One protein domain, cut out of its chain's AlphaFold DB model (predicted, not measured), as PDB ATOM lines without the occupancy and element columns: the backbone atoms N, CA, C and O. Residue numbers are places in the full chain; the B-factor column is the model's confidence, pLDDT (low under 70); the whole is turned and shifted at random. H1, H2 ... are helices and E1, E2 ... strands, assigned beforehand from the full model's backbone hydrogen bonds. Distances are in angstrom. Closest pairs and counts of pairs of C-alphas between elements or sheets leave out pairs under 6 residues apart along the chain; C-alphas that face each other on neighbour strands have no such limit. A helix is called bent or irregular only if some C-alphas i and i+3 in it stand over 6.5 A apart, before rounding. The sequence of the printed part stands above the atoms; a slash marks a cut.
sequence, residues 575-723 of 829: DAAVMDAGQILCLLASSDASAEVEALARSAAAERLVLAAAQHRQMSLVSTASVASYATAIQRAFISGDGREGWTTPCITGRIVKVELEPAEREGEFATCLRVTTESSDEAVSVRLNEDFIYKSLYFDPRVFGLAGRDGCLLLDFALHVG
ATOM      1  N   ASP A 575     179.873 -26.838  27.296       86.00
ATOM      2  CA  ASP A 575     178.806 -26.739  28.291       86.00
ATOM      3  C   ASP A 575     178.934 -25.472  29.160       86.00
ATOM      4  O   ASP A 575     177.918 -24.945  29.608       86.00
ATOM      5  N   ALA A 576     180.145 -24.919  29.319       87.44
ATOM      6  CA  ALA A 576     180.400 -23.651  30.013       87.44
ATOM      7  C   ALA A 576     179.619 -22.451  29.434       87.44
ATOM      8  O   ALA A 576     179.339 -21.495  30.158       87.44
ATOM      9  N   ALA A 577     179.185 -22.524  28.167       87.62
ATOM     10  CA  ALA A 577     178.363 -21.500  27.518       87.62
ATOM     11  C   ALA A 577     177.018 -21.238  28.225       87.62
ATOM     12  O   ALA A 577     176.431 -20.176  28.044       87.62
ATOM     13  N   VAL A 578     176.540 -22.157  29.074       89.75
ATOM     14  CA  VAL A 578     175.362 -21.939  29.938       89.75
ATOM     15  C   VAL A 578     175.530 -20.742  30.890       89.75
ATOM     16  O   VAL A 578     174.543 -20.168  31.343       89.75
ATOM     17  N   MET A 579     176.772 -20.333  31.171       91.69
ATOM     18  CA  MET A 579     177.102 -19.188  32.027       91.69
ATOM     19  C   MET A 579     177.217 -17.862  31.244       91.69
ATOM     20  O   MET A 579     177.691 -16.855  31.780       91.69
ATOM     21  N   ASP A 580     176.809 -17.827  29.973       91.12
ATOM     22  CA  ASP A 580     176.922 -16.647  29.116       91.12
ATOM     23  C   ASP A 580     175.990 -15.502  29.551       91.12
ATOM     24  O   ASP A 580     174.764 -15.624  29.513       91.12
ATOM     25  N   ALA A 581     176.568 -14.364  29.947       90.25
ATOM     26  CA  ALA A 581     175.811 -13.230  30.470       90.25
ATOM     27  C   ALA A 581     174.911 -12.599  29.398       90.25
ATOM     28  O   ALA A 581     173.759 -12.266  29.682       90.25
ATOM     29  N   GLY A 582     175.412 -12.481  28.161       89.56
ATOM     30  CA  GLY A 582     174.638 -11.992  27.023       89.56
ATOM     31  C   GLY A 582     173.395 -12.845  26.767       89.56
ATOM     32  O   GLY A 582     172.287 -12.313  26.739       89.56
ATOM     33  N   GLN A 583     173.545 -14.171  26.663       88.75
ATOM     34  CA  GLN A 583     172.407 -15.079  26.473       88.75
ATOM     35  C   GLN A 583     171.407 -15.025  27.629       88.75
ATOM     36  O   GLN A 583     170.206 -14.954  27.375       88.75
ATOM     37  N   ILE A 584     171.875 -14.997  28.881       91.56
ATOM     38  CA  ILE A 584     171.009 -14.893  30.067       91.56
ATOM     39  C   ILE A 584     170.175 -13.608  30.041       91.56
ATOM     40  O   ILE A 584     168.986 -13.633  30.370       91.56
ATOM     41  N   LEU A 585     170.777 -12.485  29.646       91.31
ATOM     42  CA  LEU A 585     170.065 -11.214  29.530       91.31
ATOM     43  C   LEU A 585     169.091 -11.205  28.351       91.31
ATOM     44  O   LEU A 585     168.006 -10.643  28.477       91.31
ATOM     45  N   CYS A 586     169.399 -11.893  27.251       88.69
ATOM     46  CA  CYS A 586     168.452 -12.087  26.152       88.69
ATOM     47  C   CYS A 586     167.191 -12.858  26.583       88.69
ATOM     48  O   CYS A 586     166.117 -12.599  26.040       88.69
ATOM     49  N   LEU A 587     167.270 -13.741  27.592       89.25
ATOM     50  CA  LEU A 587     166.088 -14.424  28.143       89.25
ATOM     51  C   LEU A 587     165.081 -13.448  28.770       89.25
ATOM     52  O   LEU A 587     163.896 -13.768  28.835       89.25
ATOM     53  N   LEU A 588     165.503 -12.247  29.184       87.06
ATOM     54  CA  LEU A 588     164.586 -11.217  29.695       87.06
ATOM     55  C   LEU A 588     163.618 -10.687  28.634       87.06
ATOM     56  O   LEU A 588     162.580 -10.141  28.992       87.06
ATOM     57  N   ALA A 589     163.942 -10.848  27.349       85.06
ATOM     58  CA  ALA A 589     163.049 -10.495  26.250       85.06
ATOM     59  C   ALA A 589     161.985 -11.576  25.967       85.06
ATOM     60  O   ALA A 589     161.107 -11.370  25.129       85.06
ATOM     61  N   SER A 590     162.060 -12.735  26.633       85.12
ATOM     62  CA  SER A 590     161.056 -13.797  26.518       85.12
ATOM     63  C   SER A 590     159.778 -13.464  27.299       85.12
ATOM     64  O   SER A 590     159.771 -12.629  28.203       85.12
ATOM     65  N   SER A 591     158.676 -14.141  26.970       81.06
ATOM     66  CA  SER A 591     157.392 -13.949  27.658       81.06
ATOM     67  C   SER A 591     157.385 -14.438  29.112       81.06
ATOM     68  O   SER A 591     156.570 -13.960  29.896       81.06
ATOM     69  N   ASP A 592     158.259 -15.388  29.461       87.25
ATOM     70  CA  ASP A 592     158.396 -15.940  30.814       87.25
ATOM     71  C   ASP A 592     159.873 -16.206  31.140       87.25
ATOM     72  O   ASP A 592     160.363 -17.336  31.115       87.25
ATOM     73  N   ALA A 593     160.596 -15.129  31.452       83.31
ATOM     74  CA  ALA A 593     162.022 -15.191  31.753       83.31
ATOM     75  C   ALA A 593     162.354 -16.120  32.937       83.31
ATOM     76  O   ALA A 593     163.432 -16.711  32.962       83.31
ATOM     77  N   SER A 594     161.442 -16.275  33.906       85.56
ATOM     78  CA  SER A 594     161.657 -17.161  35.055       85.56
ATOM     79  C   SER A 594     161.632 -18.628  34.631       85.56
ATOM     80  O   SER A 594     162.501 -19.396  35.045       85.56
ATOM     81  N   ALA A 595     160.669 -19.017  33.790       88.38
ATOM     82  CA  ALA A 595     160.606 -20.370  33.246       88.38
ATOM     83  C   ALA A 595     161.816 -20.686  32.350       88.38
ATOM     84  O   ALA A 595     162.364 -21.783  32.435       88.38
ATOM     85  N   GLU A 596     162.278 -19.723  31.548       88.94
ATOM     86  CA  GLU A 596     163.470 -19.884  30.703       88.94
ATOM     87  C   GLU A 596     164.755 -20.059  31.528       88.94
ATOM     88  O   GLU A 596     165.597 -20.894  31.199       88.94
ATOM     89  N   VAL A 597     164.904 -19.340  32.648       87.88
ATOM     90  CA  VAL A 597     166.037 -19.546  33.570       87.88
ATOM     91  C   VAL A 597     165.986 -20.928  34.218       87.88
ATOM     92  O   VAL A 597     167.017 -21.592  34.334       87.88
ATOM     93  N   GLU A 598     164.802 -21.401  34.617       89.31
ATOM     94  CA  GLU A 598     164.651 -22.771  35.115       89.31
ATOM     95  C   GLU A 598     164.992 -23.813  34.042       89.31
ATOM     96  O   GLU A 598     165.656 -24.808  34.343       89.31
ATOM     97  N   ALA A 599     164.572 -23.590  32.794       90.38
ATOM     98  CA  ALA A 599     164.888 -24.463  31.670       90.38
ATOM     99  C   ALA A 599     166.396 -24.488  31.378       90.38
ATOM    100  O   ALA A 599     166.964 -25.567  31.194       90.38
ATOM    101  N   LEU A 600     167.063 -23.330  31.418       91.31
ATOM    102  CA  LEU A 600     168.516 -23.211  31.288       91.31
ATOM    103  C   LEU A 600     169.233 -24.009  32.384       91.31
ATOM    104  O   LEU A 600     170.121 -24.811  32.085       91.31
ATOM    105  N   ALA A 601     168.814 -23.849  33.643       90.94
ATOM    106  CA  ALA A 601     169.413 -24.526  34.793       90.94
ATOM    107  C   ALA A 601     169.193 -26.051  34.797       90.94
ATOM    108  O   ALA A 601     170.001 -26.780  35.370       90.94
ATOM    109  N   ARG A 602     168.125 -26.541  34.152       92.38
ATOM    110  CA  ARG A 602     167.837 -27.977  33.953       92.38
ATOM    111  C   ARG A 602     168.312 -28.507  32.598       92.38
ATOM    112  O   ARG A 602     167.984 -29.632  32.226       92.38
ATOM    113  N   SER A 603     169.040 -27.707  31.826       93.94
ATOM    114  CA  SER A 603     169.573 -28.161  30.548       93.94
ATOM    115  C   SER A 603     170.635 -29.242  30.761       93.94
ATOM    116  O   SER A 603     171.383 -29.226  31.738       93.94
ATOM    117  N   ALA A 604     170.766 -30.158  29.801       91.50
ATOM    118  CA  ALA A 604     171.786 -31.205  29.872       91.50
ATOM    119  C   ALA A 604     173.220 -30.633  29.937       91.50
ATOM    120  O   ALA A 604     174.110 -31.275  30.484       91.50
ATOM    121  N   ALA A 605     173.446 -29.433  29.385       89.38
ATOM    122  CA  ALA A 605     174.716 -28.718  29.500       89.38
ATOM    123  C   ALA A 605     174.961 -28.230  30.938       89.38
ATOM    124  O   ALA A 605     176.034 -28.478  31.483       89.38
ATOM    125  N   ALA A 606     173.955 -27.625  31.583       91.81
ATOM    126  CA  ALA A 606     174.031 -27.220  32.988       91.81
ATOM    127  C   ALA A 606     174.322 -28.411  33.909       91.81
ATOM    128  O   ALA A 606     175.201 -28.335  34.765       91.81
ATOM    129  N   GLU A 607     173.615 -29.526  33.712       91.38
ATOM    130  CA  GLU A 607     173.802 -30.741  34.507       91.38
ATOM    131  C   GLU A 607     175.219 -31.304  34.365       91.38
ATOM    132  O   GLU A 607     175.847 -31.628  35.372       91.38
ATOM    133  N   ARG A 608     175.757 -31.369  33.139       88.44
ATOM    134  CA  ARG A 608     177.138 -31.816  32.902       88.44
ATOM    135  C   ARG A 608     178.171 -30.853  33.482       88.44
ATOM    136  O   ARG A 608     179.134 -31.320  34.086       88.44
ATOM    137  N   LEU A 609     177.958 -29.539  33.352       89.75
ATOM    138  CA  LEU A 609     178.842 -28.524  33.928       89.75
ATOM    139  C   LEU A 609     178.929 -28.659  35.448       89.75
ATOM    140  O   LEU A 609     180.020 -28.739  36.009       89.75
ATOM    141  N   VAL A 610     177.772 -28.733  36.102       90.75
ATOM    142  CA  VAL A 610     177.662 -28.895  37.553       90.75
ATOM    143  C   VAL A 610     178.258 -30.222  38.004       90.75
ATOM    144  O   VAL A 610     178.971 -30.250  39.001       90.75
ATOM    145  N   LEU A 611     177.999 -31.315  37.282       88.06
ATOM    146  CA  LEU A 611     178.532 -32.630  37.629       88.06
ATOM    147  C   LEU A 611     180.063 -32.654  37.564       88.06
ATOM    148  O   LEU A 611     180.677 -33.222  38.459       88.06
ATOM    149  N   ALA A 612     180.677 -32.011  36.569       84.88
ATOM    150  CA  ALA A 612     182.131 -31.879  36.499       84.88
ATOM    151  C   ALA A 612     182.677 -30.967  37.612       84.88
ATOM    152  O   ALA A 612     183.638 -31.325  38.294       84.88
ATOM    153  N   ALA A 613     182.030 -29.820  37.850       88.25
ATOM    154  CA  ALA A 613     182.430 -28.875  38.889       88.25
ATOM    155  C   ALA A 613     182.343 -29.492  40.298       88.25
ATOM    156  O   ALA A 613     183.267 -29.348  41.091       88.25
ATOM    157  N   ALA A 614     181.286 -30.248  40.604       87.31
ATOM    158  CA  ALA A 614     181.068 -30.865  41.915       87.31
ATOM    159  C   ALA A 614     182.124 -31.918  42.290       87.31
ATOM    160  O   ALA A 614     182.290 -32.241  43.468       87.31
ATOM    161  N   GLN A 615     182.855 -32.452  41.308       80.31
ATOM    162  CA  GLN A 615     183.955 -33.384  41.559       80.31
ATOM    163  C   GLN A 615     185.242 -32.674  42.018       80.31
ATOM    164  O   GLN A 615     186.146 -33.321  42.553       80.31
ATOM    165  N   HIS A 616     185.329 -31.347  41.869       80.75
ATOM    166  CA  HIS A 616     186.427 -30.548  42.410       80.75
ATOM    167  C   HIS A 616     186.232 -30.258  43.897       80.75
ATOM    168  O   HIS A 616     185.155 -29.883  44.361       80.75
ATOM    169  N   ARG A 617     187.318 -30.365  44.672       75.06
ATOM    170  CA  ARG A 617     187.277 -30.259  46.142       75.06
ATOM    171  C   ARG A 617     186.743 -28.913  46.647       75.06
ATOM    172  O   ARG A 617     186.107 -28.884  47.696       75.06
ATOM    173  N   GLN A 618     187.002 -27.826  45.918       76.94
ATOM    174  CA  GLN A 618     186.537 -26.470  46.256       76.94
ATOM    175  C   GLN A 618     185.048 -26.244  45.938       76.94
ATOM    176  O   GLN A 618     184.481 -25.238  46.349       76.94
ATOM    177  N   MET A 619     184.402 -27.185  45.241       81.88
ATOM    178  CA  MET A 619     183.078 -27.015  44.638       81.88
ATOM    179  C   MET A 619     182.096 -28.135  44.998       81.88
ATOM    180  O   MET A 619     181.070 -28.285  44.352       81.88
ATOM    181  N   SER A 620     182.340 -28.893  46.067       74.25
ATOM    182  CA  SER A 620     181.507 -30.049  46.448       74.25
ATOM    183  C   SER A 620     180.026 -29.744  46.732       74.25
ATOM    184  O   SER A 620     179.227 -30.673  46.840       74.25
ATOM    185  N   LEU A 621     179.656 -28.466  46.872       81.62
ATOM    186  CA  LEU A 621     178.292 -28.004  47.145       81.62
ATOM    187  C   LEU A 621     177.595 -27.372  45.926       81.62
ATOM    188  O   LEU A 621     176.419 -27.018  46.029       81.62
ATOM    189  N   VAL A 622     178.276 -27.232  44.781       88.12
ATOM    190  CA  VAL A 622     177.652 -26.661  43.577       88.12
ATOM    191  C   VAL A 622     176.558 -27.587  43.048       88.12
ATOM    192  O   VAL A 622     176.671 -28.813  43.081       88.12
ATOM    193  N   SER A 623     175.472 -26.995  42.562       91.25
ATOM    194  CA  SER A 623     174.322 -27.721  42.019       91.25
ATOM    195  C   SER A 623     173.716 -26.963  40.837       91.25
ATOM    196  O   SER A 623     174.110 -25.837  40.534       91.25
ATOM    197  N   THR A 624     172.709 -27.530  40.175       89.56
ATOM    198  CA  THR A 624     171.951 -26.809  39.134       89.56
ATOM    199  C   THR A 624     171.259 -25.556  39.681       89.56
ATOM    200  O   THR A 624     171.059 -24.590  38.944       89.56
ATOM    201  N   ALA A 625     170.990 -25.493  40.993       89.12
ATOM    202  CA  ALA A 625     170.516 -24.274  41.644       89.12
ATOM    203  C   ALA A 625     171.558 -23.138  41.608       89.12
ATOM    204  O   ALA A 625     171.175 -21.971  41.601       89.12
ATOM    205  N   SER A 626     172.856 -23.451  41.525       93.38
ATOM    206  CA  SER A 626     173.928 -22.459  41.379       93.38
ATOM    207  C   SER A 626     173.862 -21.748  40.020       93.38
ATOM    208  O   SER A 626     174.047 -20.534  39.970       93.38
ATOM    209  N   VAL A 627     173.507 -22.464  38.941       92.88
ATOM    210  CA  VAL A 627     173.270 -21.878  37.602       92.88
ATOM    211  C   VAL A 627     172.069 -20.932  37.636       92.88
ATOM    212  O   VAL A 627     172.159 -19.791  37.186       92.88
ATOM    213  N   ALA A 628     170.958 -21.376  38.232       90.75
ATOM    214  CA  ALA A 628     169.761 -20.547  38.383       90.75
ATOM    215  C   ALA A 628     170.027 -19.299  39.244       90.75
ATOM    216  O   ALA A 628     169.565 -18.210  38.903       90.75
ATOM    217  N   SER A 629     170.793 -19.442  40.332       90.31
ATOM    218  CA  SER A 629     171.197 -18.337  41.212       90.31
ATOM    219  C   SER A 629     172.006 -17.290  40.451       90.31
ATOM    220  O   SER A 629     171.675 -16.107  40.487       90.31
ATOM    221  N   TYR A 630     173.011 -17.731  39.691       93.88
ATOM    222  CA  TYR A 630     173.822 -16.868  38.838       93.88
ATOM    223  C   TYR A 630     172.977 -16.122  37.791       93.88
ATOM    224  O   TYR A 630     173.031 -14.892  37.715       93.88
ATOM    225  N   ALA A 631     172.140 -16.838  37.035       93.06
ATOM    226  CA  ALA A 631     171.295 -16.232  36.009       93.06
ATOM    227  C   ALA A 631     170.300 -15.223  36.606       93.06
ATOM    228  O   ALA A 631     170.158 -14.104  36.112       93.06
ATOM    229  N   THR A 632     169.674 -15.583  37.729       89.44
ATOM    230  CA  THR A 632     168.755 -14.703  38.462       89.44
ATOM    231  C   THR A 632     169.469 -13.454  38.978       89.44
ATOM    232  O   THR A 632     168.896 -12.366  38.941       89.44
ATOM    233  N   ALA A 633     170.709 -13.575  39.454       90.50
ATOM    234  CA  ALA A 633     171.491 -12.442  39.936       90.50
ATOM    235  C   ALA A 633     171.802 -11.443  38.818       90.50
ATOM    236  O   ALA A 633     171.560 -10.250  38.997       90.50
ATOM    237  N   ILE A 634     172.245 -11.930  37.652       93.44
ATOM    238  CA  ILE A 634     172.480 -11.094  36.466       93.44
ATOM    239  C   ILE A 634     171.201 -10.367  36.057       93.44
ATOM    240  O   ILE A 634     171.211  -9.151  35.874       93.44
ATOM    241  N   GLN A 635     170.084 -11.090  35.968       92.56
ATOM    242  CA  GLN A 635     168.797 -10.504  35.606       92.56
ATOM    243  C   GLN A 635     168.333  -9.451  36.617       92.56
ATOM    244  O   GLN A 635     167.876  -8.378  36.226       92.56
ATOM    245  N   ARG A 636     168.475  -9.722  37.921       90.44
ATOM    246  CA  ARG A 636     168.088  -8.787  38.985       90.44
ATOM    247  C   ARG A 636     168.941  -7.528  38.981       90.44
ATOM    248  O   ARG A 636     168.359  -6.449  38.987       90.44
ATOM    249  N   ALA A 637     170.266  -7.658  38.926       91.62
ATOM    250  CA  ALA A 637     171.176  -6.515  38.843       91.62
ATOM    251  C   ALA A 637     170.896  -5.685  37.580       91.62
ATOM    252  O   ALA A 637     170.795  -4.457  37.635       91.62
ATOM    253  N   PHE A 638     170.657  -6.355  36.445       93.19
ATOM    254  CA  PHE A 638     170.310  -5.677  35.203       93.19
ATOM    255  C   PHE A 638     168.971  -4.941  35.284       93.19
ATOM    256  O   PHE A 638     168.875  -3.825  34.789       93.19
ATOM    257  N   ILE A 639     167.942  -5.504  35.921       91.94
ATOM    258  CA  ILE A 639     166.621  -4.866  36.035       91.94
ATOM    259  C   ILE A 639     166.614  -3.745  37.078       91.94
ATOM    260  O   ILE A 639     166.093  -2.665  36.793       91.94
ATOM    261  N   SER A 640     167.162  -3.975  38.277       89.81
ATOM    262  CA  SER A 640     167.126  -2.990  39.366       89.81
ATOM    263  C   SER A 640     168.035  -1.795  39.091       89.81
ATOM    264  O   SER A 640     167.674  -0.666  39.415       89.81
ATOM    265  N   GLY A 641     169.176  -2.038  38.439       84.62
ATOM    266  CA  GLY A 641     170.236  -1.056  38.233       84.62
ATOM    267  C   GLY A 641     171.294  -1.045  39.338       84.62
ATOM    268  O   GLY A 641     172.293  -0.344  39.188       84.62
ATOM    269  N   ASP A 642     171.127  -1.830  40.406       85.81
ATOM    270  CA  ASP A 642     172.118  -1.938  41.481       85.81
ATOM    271  C   ASP A 642     173.324  -2.765  41.017       85.81
ATOM    272  O   ASP A 642     173.180  -3.937  40.671       85.81
ATOM    273  N   GLY A 643     174.524  -2.171  41.015       82.62
ATOM    274  CA  GLY A 643     175.744  -2.855  40.560       82.62
ATOM    275  C   GLY A 643     175.894  -2.954  39.038       82.62
ATOM    276  O   GLY A 643     176.814  -3.605  38.549       82.62
ATOM    277  N   ARG A 644     174.987  -2.319  38.276       88.75
ATOM    278  CA  ARG A 644     174.961  -2.324  36.800       88.75
ATOM    279  C   ARG A 644     175.861  -1.247  36.179       88.75
ATOM    280  O   ARG A 644     175.886  -1.089  34.955       88.75
ATOM    281  N   GLU A 645     176.563  -0.446  36.976       87.69
ATOM    282  CA  GLU A 645     177.415   0.624  36.456       87.69
ATOM    283  C   GLU A 645     178.445   0.043  35.473       87.69
ATOM    284  O   GLU A 645     179.106  -0.939  35.774       87.69
ATOM    285  N   GLY A 646     178.547   0.598  34.261       86.69
ATOM    286  CA  GLY A 646     179.484   0.109  33.238       86.69
ATOM    287  C   GLY A 646     179.050  -1.134  32.445       86.69
ATOM    288  O   GLY A 646     179.732  -1.477  31.481       86.69
ATOM    289  N   TRP A 647     177.912  -1.771  32.762       91.75
ATOM    290  CA  TRP A 647     177.411  -2.952  32.028       91.75
ATOM    291  C   TRP A 647     176.874  -2.625  30.629       91.75
ATOM    292  O   TRP A 647     176.712  -3.526  29.811       91.75
ATOM    293  N   THR A 648     176.540  -1.361  30.356       92.00
ATOM    294  CA  THR A 648     175.871  -0.937  29.116       92.00
ATOM    295  C   THR A 648     176.508   0.311  28.519       92.00
ATOM    296  O   THR A 648     176.996   1.177  29.247       92.00
ATOM    297  N   THR A 649     176.493   0.405  27.187       89.44
ATOM    298  CA  THR A 649     176.875   1.599  26.421       89.44
ATOM    299  C   THR A 649     175.748   1.961  25.436       89.44
ATOM    300  O   THR A 649     175.457   1.141  24.564       89.44
ATOM    301  N   PRO A 650     175.119   3.152  25.534       89.44
ATOM    302  CA  PRO A 650     175.280   4.138  26.608       89.44
ATOM    303  C   PRO A 650     174.858   3.578  27.978       89.44
ATOM    304  O   PRO A 650     174.066   2.642  28.059       89.44
ATOM    305  N   CYS A 651     175.400   4.142  29.061       87.94
ATOM    306  CA  CYS A 651     175.053   3.709  30.414       87.94
ATOM    307  C   CYS A 651     173.612   4.100  30.760       87.94
ATOM    308  O   CYS A 651     173.247   5.272  30.685       87.94
ATOM    309  N   ILE A 652     172.814   3.126  31.198       87.62
ATOM    310  CA  ILE A 652     171.440   3.358  31.655       87.62
ATOM    311  C   ILE A 652     171.414   3.507  33.173       87.62
ATOM    312  O   ILE A 652     171.942   2.659  33.898       87.62
ATOM    313  N   THR A 653     170.705   4.518  33.664       83.00
ATOM    314  CA  THR A 653     170.404   4.701  35.090       83.00
ATOM    315  C   THR A 653     168.963   4.318  35.406       83.00
ATOM    316  O   THR A 653     168.072   4.516  34.584       83.00
ATOM    317  N   GLY A 654     168.722   3.816  36.616       84.94
ATOM    318  CA  GLY A 654     167.378   3.490  37.093       84.94
ATOM    319  C   GLY A 654     166.859   2.124  36.639       84.94
ATOM    320  O   GLY A 654     167.538   1.358  35.941       84.94
ATOM    321  N   ARG A 655     165.638   1.821  37.081       91.19
ATOM    322  CA  ARG A 655     164.997   0.522  36.892       91.19
ATOM    323  C   ARG A 655     164.564   0.323  35.441       91.19
ATOM    324  O   ARG A 655     163.927   1.199  34.854       91.19
ATOM    325  N   ILE A 656     164.877  -0.843  34.882       92.50
ATOM    326  CA  ILE A 656     164.410  -1.265  33.557       92.50
ATOM    327  C   ILE A 656     163.073  -1.990  33.717       92.50
ATOM    328  O   ILE A 656     162.934  -2.879  34.554       92.50
ATOM    329  N   VAL A 657     162.087  -1.605  32.912       91.25
ATOM    330  CA  VAL A 657     160.728  -2.173  32.933       91.25
ATOM    331  C   VAL A 657     160.438  -3.055  31.723       91.25
ATOM    332  O   VAL A 657     159.533  -3.883  31.775       91.25
ATOM    333  N   LYS A 658     161.210  -2.902  30.642       90.75
ATOM    334  CA  LYS A 658     161.063  -3.691  29.418       90.75
ATOM    335  C   LYS A 658     162.420  -3.919  28.763       90.75
ATOM    336  O   LYS A 658     163.231  -2.997  28.709       90.75
ATOM    337  N   VAL A 659     162.635  -5.131  28.260       92.19
ATOM    338  CA  VAL A 659     163.818  -5.528  27.489       92.19
ATOM    339  C   VAL A 659     163.340  -6.213  26.216       92.19
ATOM    340  O   VAL A 659     162.471  -7.079  26.261       92.19
ATOM    341  N   GLU A 660     163.896  -5.820  25.082       91.56
ATOM    342  CA  GLU A 660     163.675  -6.431  23.779       91.56
ATOM    343  C   GLU A 660     165.026  -6.773  23.149       91.56
ATOM    344  O   GLU A 660     166.020  -6.064  23.334       91.56
ATOM    345  N   LEU A 661     165.061  -7.863  22.388       89.12
ATOM    346  CA  LEU A 661     166.221  -8.231  21.584       89.12
ATOM    347  C   LEU A 661     166.345  -7.275  20.399       89.12
ATOM    348  O   LEU A 661     165.400  -7.112  19.622       89.12
ATOM    349  N   GLU A 662     167.519  -6.675  20.245       84.94
ATOM    350  CA  GLU A 662     167.821  -5.822  19.106       84.94
ATOM    351  C   GLU A 662     168.707  -6.583  18.113       84.94
ATOM    352  O   GLU A 662     169.693  -7.204  18.523       84.94
ATOM    353  N   PRO A 663     168.373  -6.595  16.808       75.62
ATOM    354  CA  PRO A 663     169.277  -7.158  15.817       75.62
ATOM    355  C   PRO A 663     170.592  -6.373  15.820       75.62
ATOM    356  O   PRO A 663     170.591  -5.158  16.012       75.62
ATOM    357  N   ALA A 664     171.706  -7.065  15.578       69.75
ATOM    358  CA  ALA A 664     173.004  -6.413  15.440       69.75
ATOM    359  C   ALA A 664     172.932  -5.283  14.398       69.75
ATOM    360  O   ALA A 664     172.374  -5.471  13.313       69.75
ATOM    361  N   GLU A 665     173.517  -4.123  14.714       62.91
ATOM    362  CA  GLU A 665     173.516  -2.956  13.820       62.91
ATOM    363  C   GLU A 665     174.227  -3.254  12.495       62.91
ATOM    364  O   GLU A 665     173.881  -2.697  11.449       62.91
ATOM    365  N   ARG A 666     175.228  -4.142  12.532       65.50
ATOM    366  CA  ARG A 666     175.984  -4.594  11.363       65.50
ATOM    367  C   ARG A 666     176.168  -6.103  11.372       65.50
ATOM    368  O   ARG A 666     176.449  -6.722  12.396       65.50
ATOM    369  N   GLU A 667     176.066  -6.695  10.187       65.50
ATOM    370  CA  GLU A 667     176.411  -8.099   9.975       65.50
ATOM    371  C   GLU A 667     177.905  -8.294  10.301       65.50
ATOM    372  O   GLU A 667     178.746  -7.600   9.735       65.50
ATOM    373  N   GLY A 668     178.236  -9.200  11.228       62.62
ATOM    374  CA  GLY A 668     179.612  -9.409  11.707       62.62
ATOM    375  C   GLY A 668     179.978  -8.667  13.003       62.62
ATOM    376  O   GLY A 668     181.092  -8.838  13.493       62.62
ATOM    377  N   GLU A 669     179.060  -7.890  13.588       70.38
ATOM    378  CA  GLU A 669     179.203  -7.353  14.944       70.38
ATOM    379  C   GLU A 669     178.665  -8.355  15.979       70.38
ATOM    380  O   GLU A 669     177.522  -8.800  15.890       70.38
ATOM    381  N   PHE A 670     179.497  -8.731  16.956       73.88
ATOM    382  CA  PHE A 670     179.166  -9.772  17.945       73.88
ATOM    383  C   PHE A 670     178.766  -9.239  19.318       73.88
ATOM    384  O   PHE A 670     178.512 -10.023  20.230       73.88
ATOM    385  N   ALA A 671     178.734  -7.918  19.484       78.12
ATOM    386  CA  ALA A 671     178.315  -7.323  20.739       78.12
ATOM    387  C   ALA A 671     176.808  -7.528  20.932       78.12
ATOM    388  O   ALA A 671     176.007  -7.173  20.064       78.12
ATOM    389  N   THR A 672     176.418  -8.075  22.080       85.19
ATOM    390  CA  THR A 672     175.005  -8.239  22.424       85.19
ATOM    391  C   THR A 672     174.343  -6.866  22.554       85.19
ATOM    392  O   THR A 672     174.764  -6.046  23.373       85.19
ATOM    393  N   CYS A 673     173.315  -6.613  21.740       89.44
ATOM    394  CA  CYS A 673     172.541  -5.374  21.754       89.44
ATOM    395  C   CYS A 673     171.113  -5.648  22.233       89.44
ATOM    396  O   CYS A 673     170.468  -6.606  21.803       89.44
ATOM    397  N   LEU A 674     170.631  -4.807  23.140       91.38
ATOM    398  CA  LEU A 674     169.297  -4.889  23.717       91.38
ATOM    399  C   LEU A 674     168.624  -3.528  23.610       91.38
ATOM    400  O   LEU A 674     169.245  -2.496  23.853       91.38
ATOM    401  N   ARG A 675     167.323  -3.537  23.352       92.81
ATOM    402  CA  ARG A 675     166.487  -2.350  23.454       92.81
ATOM    403  C   ARG A 675     165.786  -2.355  24.803       92.81
ATOM    404  O   ARG A 675     165.078  -3.302  25.134       92.81
ATOM    405  N   VAL A 676     165.988  -1.309  25.594       92.94
ATOM    406  CA  VAL A 676     165.478  -1.239  26.968       92.94
ATOM    407  C   VAL A 676     164.538  -0.059  27.166       92.94
ATOM    408  O   VAL A 676     164.729   0.997  26.576       92.94
ATOM    409  N   THR A 677     163.557  -0.200  28.050       92.56
ATOM    410  CA  THR A 677     162.714   0.909  28.520       92.56
ATOM    411  C   THR A 677     162.887   1.049  30.025       92.56
ATOM    412  O   THR A 677     162.889   0.046  30.744       92.56
ATOM    413  N   THR A 678     163.044   2.281  30.511       91.19
ATOM    414  CA  THR A 678     163.236   2.567  31.944       91.19
ATOM    415  C   THR A 678     161.954   3.088  32.575       91.19
ATOM    416  O   THR A 678     161.094   3.622  31.894       91.19
ATOM    417  N   GLU A 679     161.824   2.976  33.892       87.81
ATOM    418  CA  GLU A 679     160.660   3.510  34.615       87.81
ATOM    419  C   GLU A 679     160.536   5.043  34.500       87.81
ATOM    420  O   GLU A 679     159.443   5.592  34.572       87.81
ATOM    421  N   SER A 680     161.657   5.742  34.290       83.06
ATOM    422  CA  SER A 680     161.715   7.200  34.142       83.06
ATOM    423  C   SER A 680     161.446   7.715  32.725       83.06
ATOM    424  O   SER A 680     161.362   8.927  32.540       83.06
ATOM    425  N   SER A 681     161.372   6.834  31.722       79.31
ATOM    426  CA  SER A 681     161.231   7.217  30.316       79.31
ATOM    427  C   SER A 681     160.480   6.154  29.526       79.31
ATOM    428  O   SER A 681     160.941   5.018  29.428       79.31
ATOM    429  N   ASP A 682     159.389   6.564  28.878       77.25
ATOM    430  CA  ASP A 682     158.644   5.720  27.938       77.25
ATOM    431  C   ASP A 682     159.417   5.471  26.627       77.25
ATOM    432  O   ASP A 682     159.084   4.554  25.872       77.25
ATOM    433  N   GLU A 683     160.462   6.257  26.342       86.56
ATOM    434  CA  GLU A 683     161.325   6.031  25.183       86.56
ATOM    435  C   GLU A 683     162.270   4.853  25.423       86.56
ATOM    436  O   GLU A 683     162.977   4.780  26.434       86.56
ATOM    437  N   ALA A 684     162.286   3.933  24.458       89.19
ATOM    438  CA  ALA A 684     163.203   2.812  24.460       89.19
ATOM    439  C   ALA A 684     164.588   3.243  23.953       89.19
ATOM    440  O   ALA A 684     164.701   3.930  22.939       89.19
ATOM    441  N   VAL A 685     165.636   2.802  24.642       90.44
ATOM    442  CA  VAL A 685     167.033   3.103  24.329       90.44
ATOM    443  C   VAL A 685     167.735   1.822  23.901       90.44
ATOM    444  O   VAL A 685     167.688   0.813  24.606       90.44
ATOM    445  N   SER A 686     168.391   1.872  22.748       91.38
ATOM    446  CA  SER A 686     169.286   0.820  22.267       91.38
ATOM    447  C   SER A 686     170.586   0.846  23.061       91.38
ATOM    448  O   SER A 686     171.235   1.892  23.158       91.38
ATOM    449  N   VAL A 687     170.969  -0.288  23.645       90.94
ATOM    450  CA  VAL A 687     172.198  -0.422  24.428       90.94
ATOM    451  C   VAL A 687     173.013  -1.638  24.044       90.94
ATOM    452  O   VAL A 687     172.500  -2.728  23.801       90.94
ATOM    453  N   ARG A 688     174.326  -1.448  24.073       90.31
ATOM    454  CA  ARG A 688     175.324  -2.493  23.897       90.31
ATOM    455  C   ARG A 688     175.783  -3.012  25.248       90.31
ATOM    456  O   ARG A 688     176.148  -2.213  26.111       90.31
ATOM    457  N   LEU A 689     175.804  -4.329  25.421       89.94
ATOM    458  CA  LEU A 689     176.329  -4.955  26.629       89.94
ATOM    459  C   LEU A 689     177.859  -4.919  26.653       89.94
ATOM    460  O   LEU A 689     178.523  -5.248  25.671       89.94
ATOM    461  N   ASN A 690     178.411  -4.561  27.807       87.94
ATOM    462  CA  ASN A 690     179.827  -4.682  28.123       87.94
ATOM    463  C   ASN A 690     180.045  -5.946  28.959       87.94
ATOM    464  O   ASN A 690     180.167  -5.890  30.183       87.94
ATOM    465  N   GLU A 691     180.026  -7.097  28.295       85.81
ATOM    466  CA  GLU A 691     180.022  -8.394  28.977       85.81
ATOM    467  C   GLU A 691     181.283  -8.639  29.818       85.81
ATOM    468  O   GLU A 691     181.175  -9.197  30.906       85.81
ATOM    469  N   ASP A 692     182.451  -8.149  29.389       79.62
ATOM    470  CA  ASP A 692     183.686  -8.169  30.188       79.62
ATOM    471  C   ASP A 692     183.472  -7.565  31.582       79.62
ATOM    472  O   ASP A 692     183.831  -8.149  32.607       79.62
ATOM    473  N   PHE A 693     182.827  -6.399  31.625       85.00
ATOM    474  CA  PHE A 693     182.557  -5.710  32.876       85.00
ATOM    475  C   PHE A 693     181.504  -6.436  33.719       85.00
ATOM    476  O   PHE A 693     181.636  -6.476  34.943       85.00
ATOM    477  N   ILE A 694     180.509  -7.069  33.082       89.44
ATOM    478  CA  ILE A 694     179.542  -7.932  33.780       89.44
ATOM    479  C   ILE A 694     180.299  -9.032  34.529       89.44
ATOM    480  O   ILE A 694     180.145  -9.160  35.743       89.44
ATOM    481  N   TYR A 695     181.186  -9.763  33.849       86.50
ATOM    482  CA  TYR A 695     181.980 -10.817  34.479       86.50
ATOM    483  C   TYR A 695     182.891 -10.284  35.585       86.50
ATOM    484  O   TYR A 695     182.933 -10.873  36.660       86.50
ATOM    485  N   LYS A 696     183.572  -9.152  35.376       85.12
ATOM    486  CA  LYS A 696     184.433  -8.534  36.401       85.12
ATOM    487  C   LYS A 696     183.651  -8.136  37.651       85.12
ATOM    488  O   LYS A 696     184.121  -8.374  38.761       85.12
ATOM    489  N   SER A 697     182.442  -7.596  37.495       88.94
ATOM    490  CA  SER A 697     181.613  -7.162  38.629       88.94
ATOM    491  C   SER A 697     181.277  -8.300  39.605       88.94
ATOM    492  O   SER A 697     181.179  -8.065  40.807       88.94
ATOM    493  N   LEU A 698     181.230  -9.549  39.127       89.88
ATOM    494  CA  LEU A 698     181.033 -10.752  39.949       89.88
ATOM    495  C   LEU A 698     182.260 -11.144  40.796       89.88
ATOM    496  O   LEU A 698     182.170 -12.067  41.603       89.88
ATOM    497  N   TYR A 699     183.386 -10.439  40.659       85.56
ATOM    498  CA  TYR A 699     184.573 -10.604  41.507       85.56
ATOM    499  C   TYR A 699     184.723  -9.476  42.533       85.56
ATOM    500  O   TYR A 699     185.130  -9.747  43.663       85.56
ATOM    501  N   PHE A 700     184.380  -8.232  42.168       85.62
ATOM    502  CA  PHE A 700     184.682  -7.062  43.004       85.62
ATOM    503  C   PHE A 700     183.479  -6.290  43.549       85.62
ATOM    504  O   PHE A 700     183.661  -5.587  44.539       85.62
ATOM    505  N   ASP A 701     182.282  -6.377  42.954       89.56
ATOM    506  CA  ASP A 701     181.116  -5.609  43.413       89.56
ATOM    507  C   ASP A 701     180.238  -6.446  44.363       89.56
ATOM    508  O   ASP A 701     179.536  -7.358  43.906       89.56
ATOM    509  N   PRO A 702     180.203  -6.135  45.677       90.81
ATOM    510  CA  PRO A 702     179.424  -6.902  46.650       90.81
ATOM    511  C   PRO A 702     177.923  -6.905  46.378       90.81
ATOM    512  O   PRO A 702     177.232  -7.835  46.793       90.81
ATOM    513  N   ARG A 703     177.412  -5.890  45.671       90.44
ATOM    514  CA  ARG A 703     175.999  -5.804  45.283       90.44
ATOM    515  C   ARG A 703     175.656  -6.854  44.231       90.44
ATOM    516  O   ARG A 703     174.536  -7.346  44.224       90.44
ATOM    517  N   VAL A 704     176.618  -7.224  43.387       90.00
ATOM    518  CA  VAL A 704     176.434  -8.202  42.308       90.00
ATOM    519  C   VAL A 704     176.781  -9.608  42.788       90.00
ATOM    520  O   VAL A 704     175.930 -10.499  42.744       90.00
ATOM    521  N   PHE A 705     177.995  -9.832  43.302       90.94
ATOM    522  CA  PHE A 705     178.396 -11.179  43.727       90.94
ATOM    523  C   PHE A 705     177.607 -11.661  44.952       90.94
ATOM    524  O   PHE A 705     177.356 -12.858  45.097       90.94
ATOM    525  N   GLY A 706     177.139 -10.739  45.803       89.94
ATOM    526  CA  GLY A 706     176.244 -11.061  46.914       89.94
ATOM    527  C   GLY A 706     174.897 -11.624  46.451       89.94
ATOM    528  O   GLY A 706     174.342 -12.489  47.126       89.94
ATOM    529  N   LEU A 707     174.396 -11.194  45.284       89.25
ATOM    530  CA  LEU A 707     173.177 -11.737  44.675       89.25
ATOM    531  C   LEU A 707     173.411 -13.112  44.043       89.25
ATOM    532  O   LEU A 707     172.553 -13.982  44.169       89.25
ATOM    533  N   ALA A 708     174.545 -13.306  43.364       90.31
ATOM    534  CA  ALA A 708     174.889 -14.586  42.740       90.31
ATOM    535  C   ALA A 708     175.160 -15.680  43.783       90.31
ATOM    536  O   ALA A 708     174.882 -16.860  43.540       90.31
ATOM    537  N   GLY A 709     175.660 -15.274  44.953       91.31
ATOM    538  CA  GLY A 709     176.071 -16.163  46.025       91.31
ATOM    539  C   GLY A 709     177.401 -16.852  45.720       91.31
ATOM    540  O   GLY A 709     177.865 -16.903  44.577       91.31
ATOM    541  N   ARG A 710     178.007 -17.416  46.768       92.12
ATOM    542  CA  ARG A 710     179.313 -18.085  46.698       92.12
ATOM    543  C   ARG A 710     179.364 -19.156  45.608       92.12
ATOM    544  O   ARG A 710     180.275 -19.148  44.788       92.12
ATOM    545  N   ASP A 711     178.375 -20.044  45.577       91.44
ATOM    546  CA  ASP A 711     178.385 -21.200  44.676       91.44
ATOM    547  C   ASP A 711     178.161 -20.799  43.210       91.44
ATOM    548  O   ASP A 711     178.731 -21.411  42.312       91.44
ATOM    549  N   GLY A 712     177.373 -19.745  42.958       91.94
ATOM    550  CA  GLY A 712     177.205 -19.178  41.617       91.94
ATOM    551  C   GLY A 712     178.494 -18.533  41.104       91.94
ATOM    552  O   GLY A 712     178.876 -18.748  39.955       91.94
ATOM    553  N   CYS A 713     179.206 -17.803  41.972       92.50
ATOM    554  CA  CYS A 713     180.499 -17.202  41.637       92.50
ATOM    555  C   CYS A 713     181.594 -18.260  41.430       92.50
ATOM    556  O   CYS A 713     182.371 -18.148  40.488       92.50
ATOM    557  N   LEU A 714     181.627 -19.313  42.257       90.81
ATOM    558  CA  LEU A 714     182.544 -20.447  42.086       90.81
ATOM    559  C   LEU A 714     182.301 -21.178  40.765       90.81
ATOM    560  O   LEU A 714     183.251 -21.490  40.052       90.81
ATOM    561  N   LEU A 715     181.034 -21.426  40.420       92.38
ATOM    562  CA  LEU A 715     180.689 -22.095  39.170       92.38
ATOM    563  C   LEU A 715     181.062 -21.250  37.947       92.38
ATOM    564  O   LEU A 715     181.514 -21.802  36.946       92.38
ATOM    565  N   LEU A 716     180.917 -19.924  38.029       91.19
ATOM    566  CA  LEU A 716     181.398 -19.012  36.993       91.19
ATOM    567  C   LEU A 716     182.924 -19.055  36.869       91.19
ATOM    568  O   LEU A 716     183.428 -19.154  35.754       91.19
ATOM    569  N   ASP A 717     183.653 -18.988  37.986       89.19
ATOM    570  CA  ASP A 717     185.119 -19.031  37.979       89.19
ATOM    571  C   ASP A 717     185.628 -20.345  37.371       89.19
ATOM    572  O   ASP A 717     186.532 -20.340  36.535       89.19
ATOM    573  N   PHE A 718     184.980 -21.466  37.701       89.12
ATOM    574  CA  PHE A 718     185.253 -22.761  37.083       89.12
ATOM    575  C   PHE A 718     184.964 -22.751  35.590       89.12
ATOM    576  O   PHE A 718     185.838 -23.105  34.800       89.12
ATOM    577  N   ALA A 719     183.762 -22.315  35.199       88.19
ATOM    578  CA  ALA A 719     183.373 -22.244  33.802       88.19
ATOM    579  C   ALA A 719     184.400 -21.429  33.021       88.19
ATOM    580  O   ALA A 719     184.851 -21.880  31.974       88.19
ATOM    581  N   LEU A 720     184.802 -20.251  33.517       81.56
ATOM    582  CA  LEU A 720     185.736 -19.365  32.822       81.56
ATOM    583  C   LEU A 720     187.048 -20.080  32.493       81.56
ATOM    584  O   LEU A 720     187.545 -19.891  31.389       81.56
ATOM    585  N   HIS A 721     187.548 -20.939  33.384       80.56
ATOM    586  CA  HIS A 721     188.864 -21.574  33.284       80.56
ATOM    587  C   HIS A 721     188.851 -23.013  32.716       80.56
ATOM    588  O   HIS A 721     189.875 -23.472  32.206       80.56
ATOM    589  N   VAL A 722     187.722 -23.731  32.740       79.75
ATOM    590  CA  VAL A 722     187.652 -25.147  32.314       79.75
ATOM    591  C   VAL A 722     188.010 -25.351  30.835       79.75
ATOM    592  O   VAL A 722     188.564 -26.380  30.471       79.75
ATOM    593  N   GLY A 723     187.752 -24.368  29.971       63.56
ATOM    594  CA  GLY A 723     187.988 -24.478  28.528       63.56
ATOM    595  C   GLY A 723     189.206 -23.755  27.972       63.56
ATOM    596  O   GLY A 723     189.371 -23.736  26.755       63.56
TER     597      GLY A 723
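What this domain is: This is residues 575 to 723 of the 829 residues of an uncharacterized protein of Macrostomum lignano (UniProt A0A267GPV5). What does the model look like? A small, strongly twisted sheet of E1, E2 and E3 makes one end of the body, and the rest is a cluster of mostly crossed helices round the long helix H5. H2 packs on both H5 and the sheet, H3 and H7 pack on H5, H6 packs on H7, and H1 and H4 lie toward the end away from the sheet. What is it built of? The 149 printed residues have seven named helices and three named strands, in the order H1 H2 H3 H4 H5 E1 E2 E3 H6 H7, a mixed class; the antiparallel sheet runs E1 E2 E3. The whole is compact, with a radius of gyration of the C-alphas of 15.3 A, and only just elongated, with spans of 48 by 32 by 27 A.

Where its parts are: Where are the strands? E1 is residues 656 to 661, from C-alpha (164.410, -1.265, 33.557), E2 is 673 to 678, and E3 is 681 to 689, 19.7 A long with a bend of 59 degrees at residue 684. Where are the helices? H1 is residues 575 to 579, H2 581 to 589, H3 593 to 601, H4 604 to 614, H5 624 to 640, 24.3 A long, and H6 691 to 700. H7, residues 702 to 722, is 24.6 A long and ends at C-alpha (187.652, -25.147, 32.314); it is irregular, with C-alphas 707 and 710 9.1 A apart.

How they stand to each other: How do the strands pair? They form a meander, each strand the antiparallel neighbour of the one before: N 660 and O 675 are 2.8 A apart, N 685 and O 676 2.8 A. What is on the sheet? H2 is on it at a height of 8.6 A, its closest C-alphas to E1 being Ala 589 and Glu 660, 4.8 A apart. H5 only grazes it with residues 636 to 640. How do the helices stand? H5 is the hub, touching H1, H2, H3, H4 and H7; its closest C-alphas to H7 are Ser 626 and Gly 712, 4.6 A apart, at a steep tilt of 50 degrees, opposite ways. H6 touches H7, where the closest C-alphas are Leu 698 and Phe 705, 4.6 A apart. What do the helix backbones show? Each O i to N i+4 pair is within hydrogen-bond range in H3, H4 and H5, but 0 of 1 in H1, with 2 of 2 O i to N i+3 pairs, 3 of 5 in H2, 4 of 6 in H6 and 13 of 17 in H7.

The domain as a whole: How far does it reach? The two C-alphas farthest apart are those of Arg 617 and Asp 682, 49.5 A; the printed part has no cut. Which links are long? H5 to E1, 15 residues, and E1 to E2, 11 residues. Where is confidence low? Residues 664 to 668 and residue 723 are under 70.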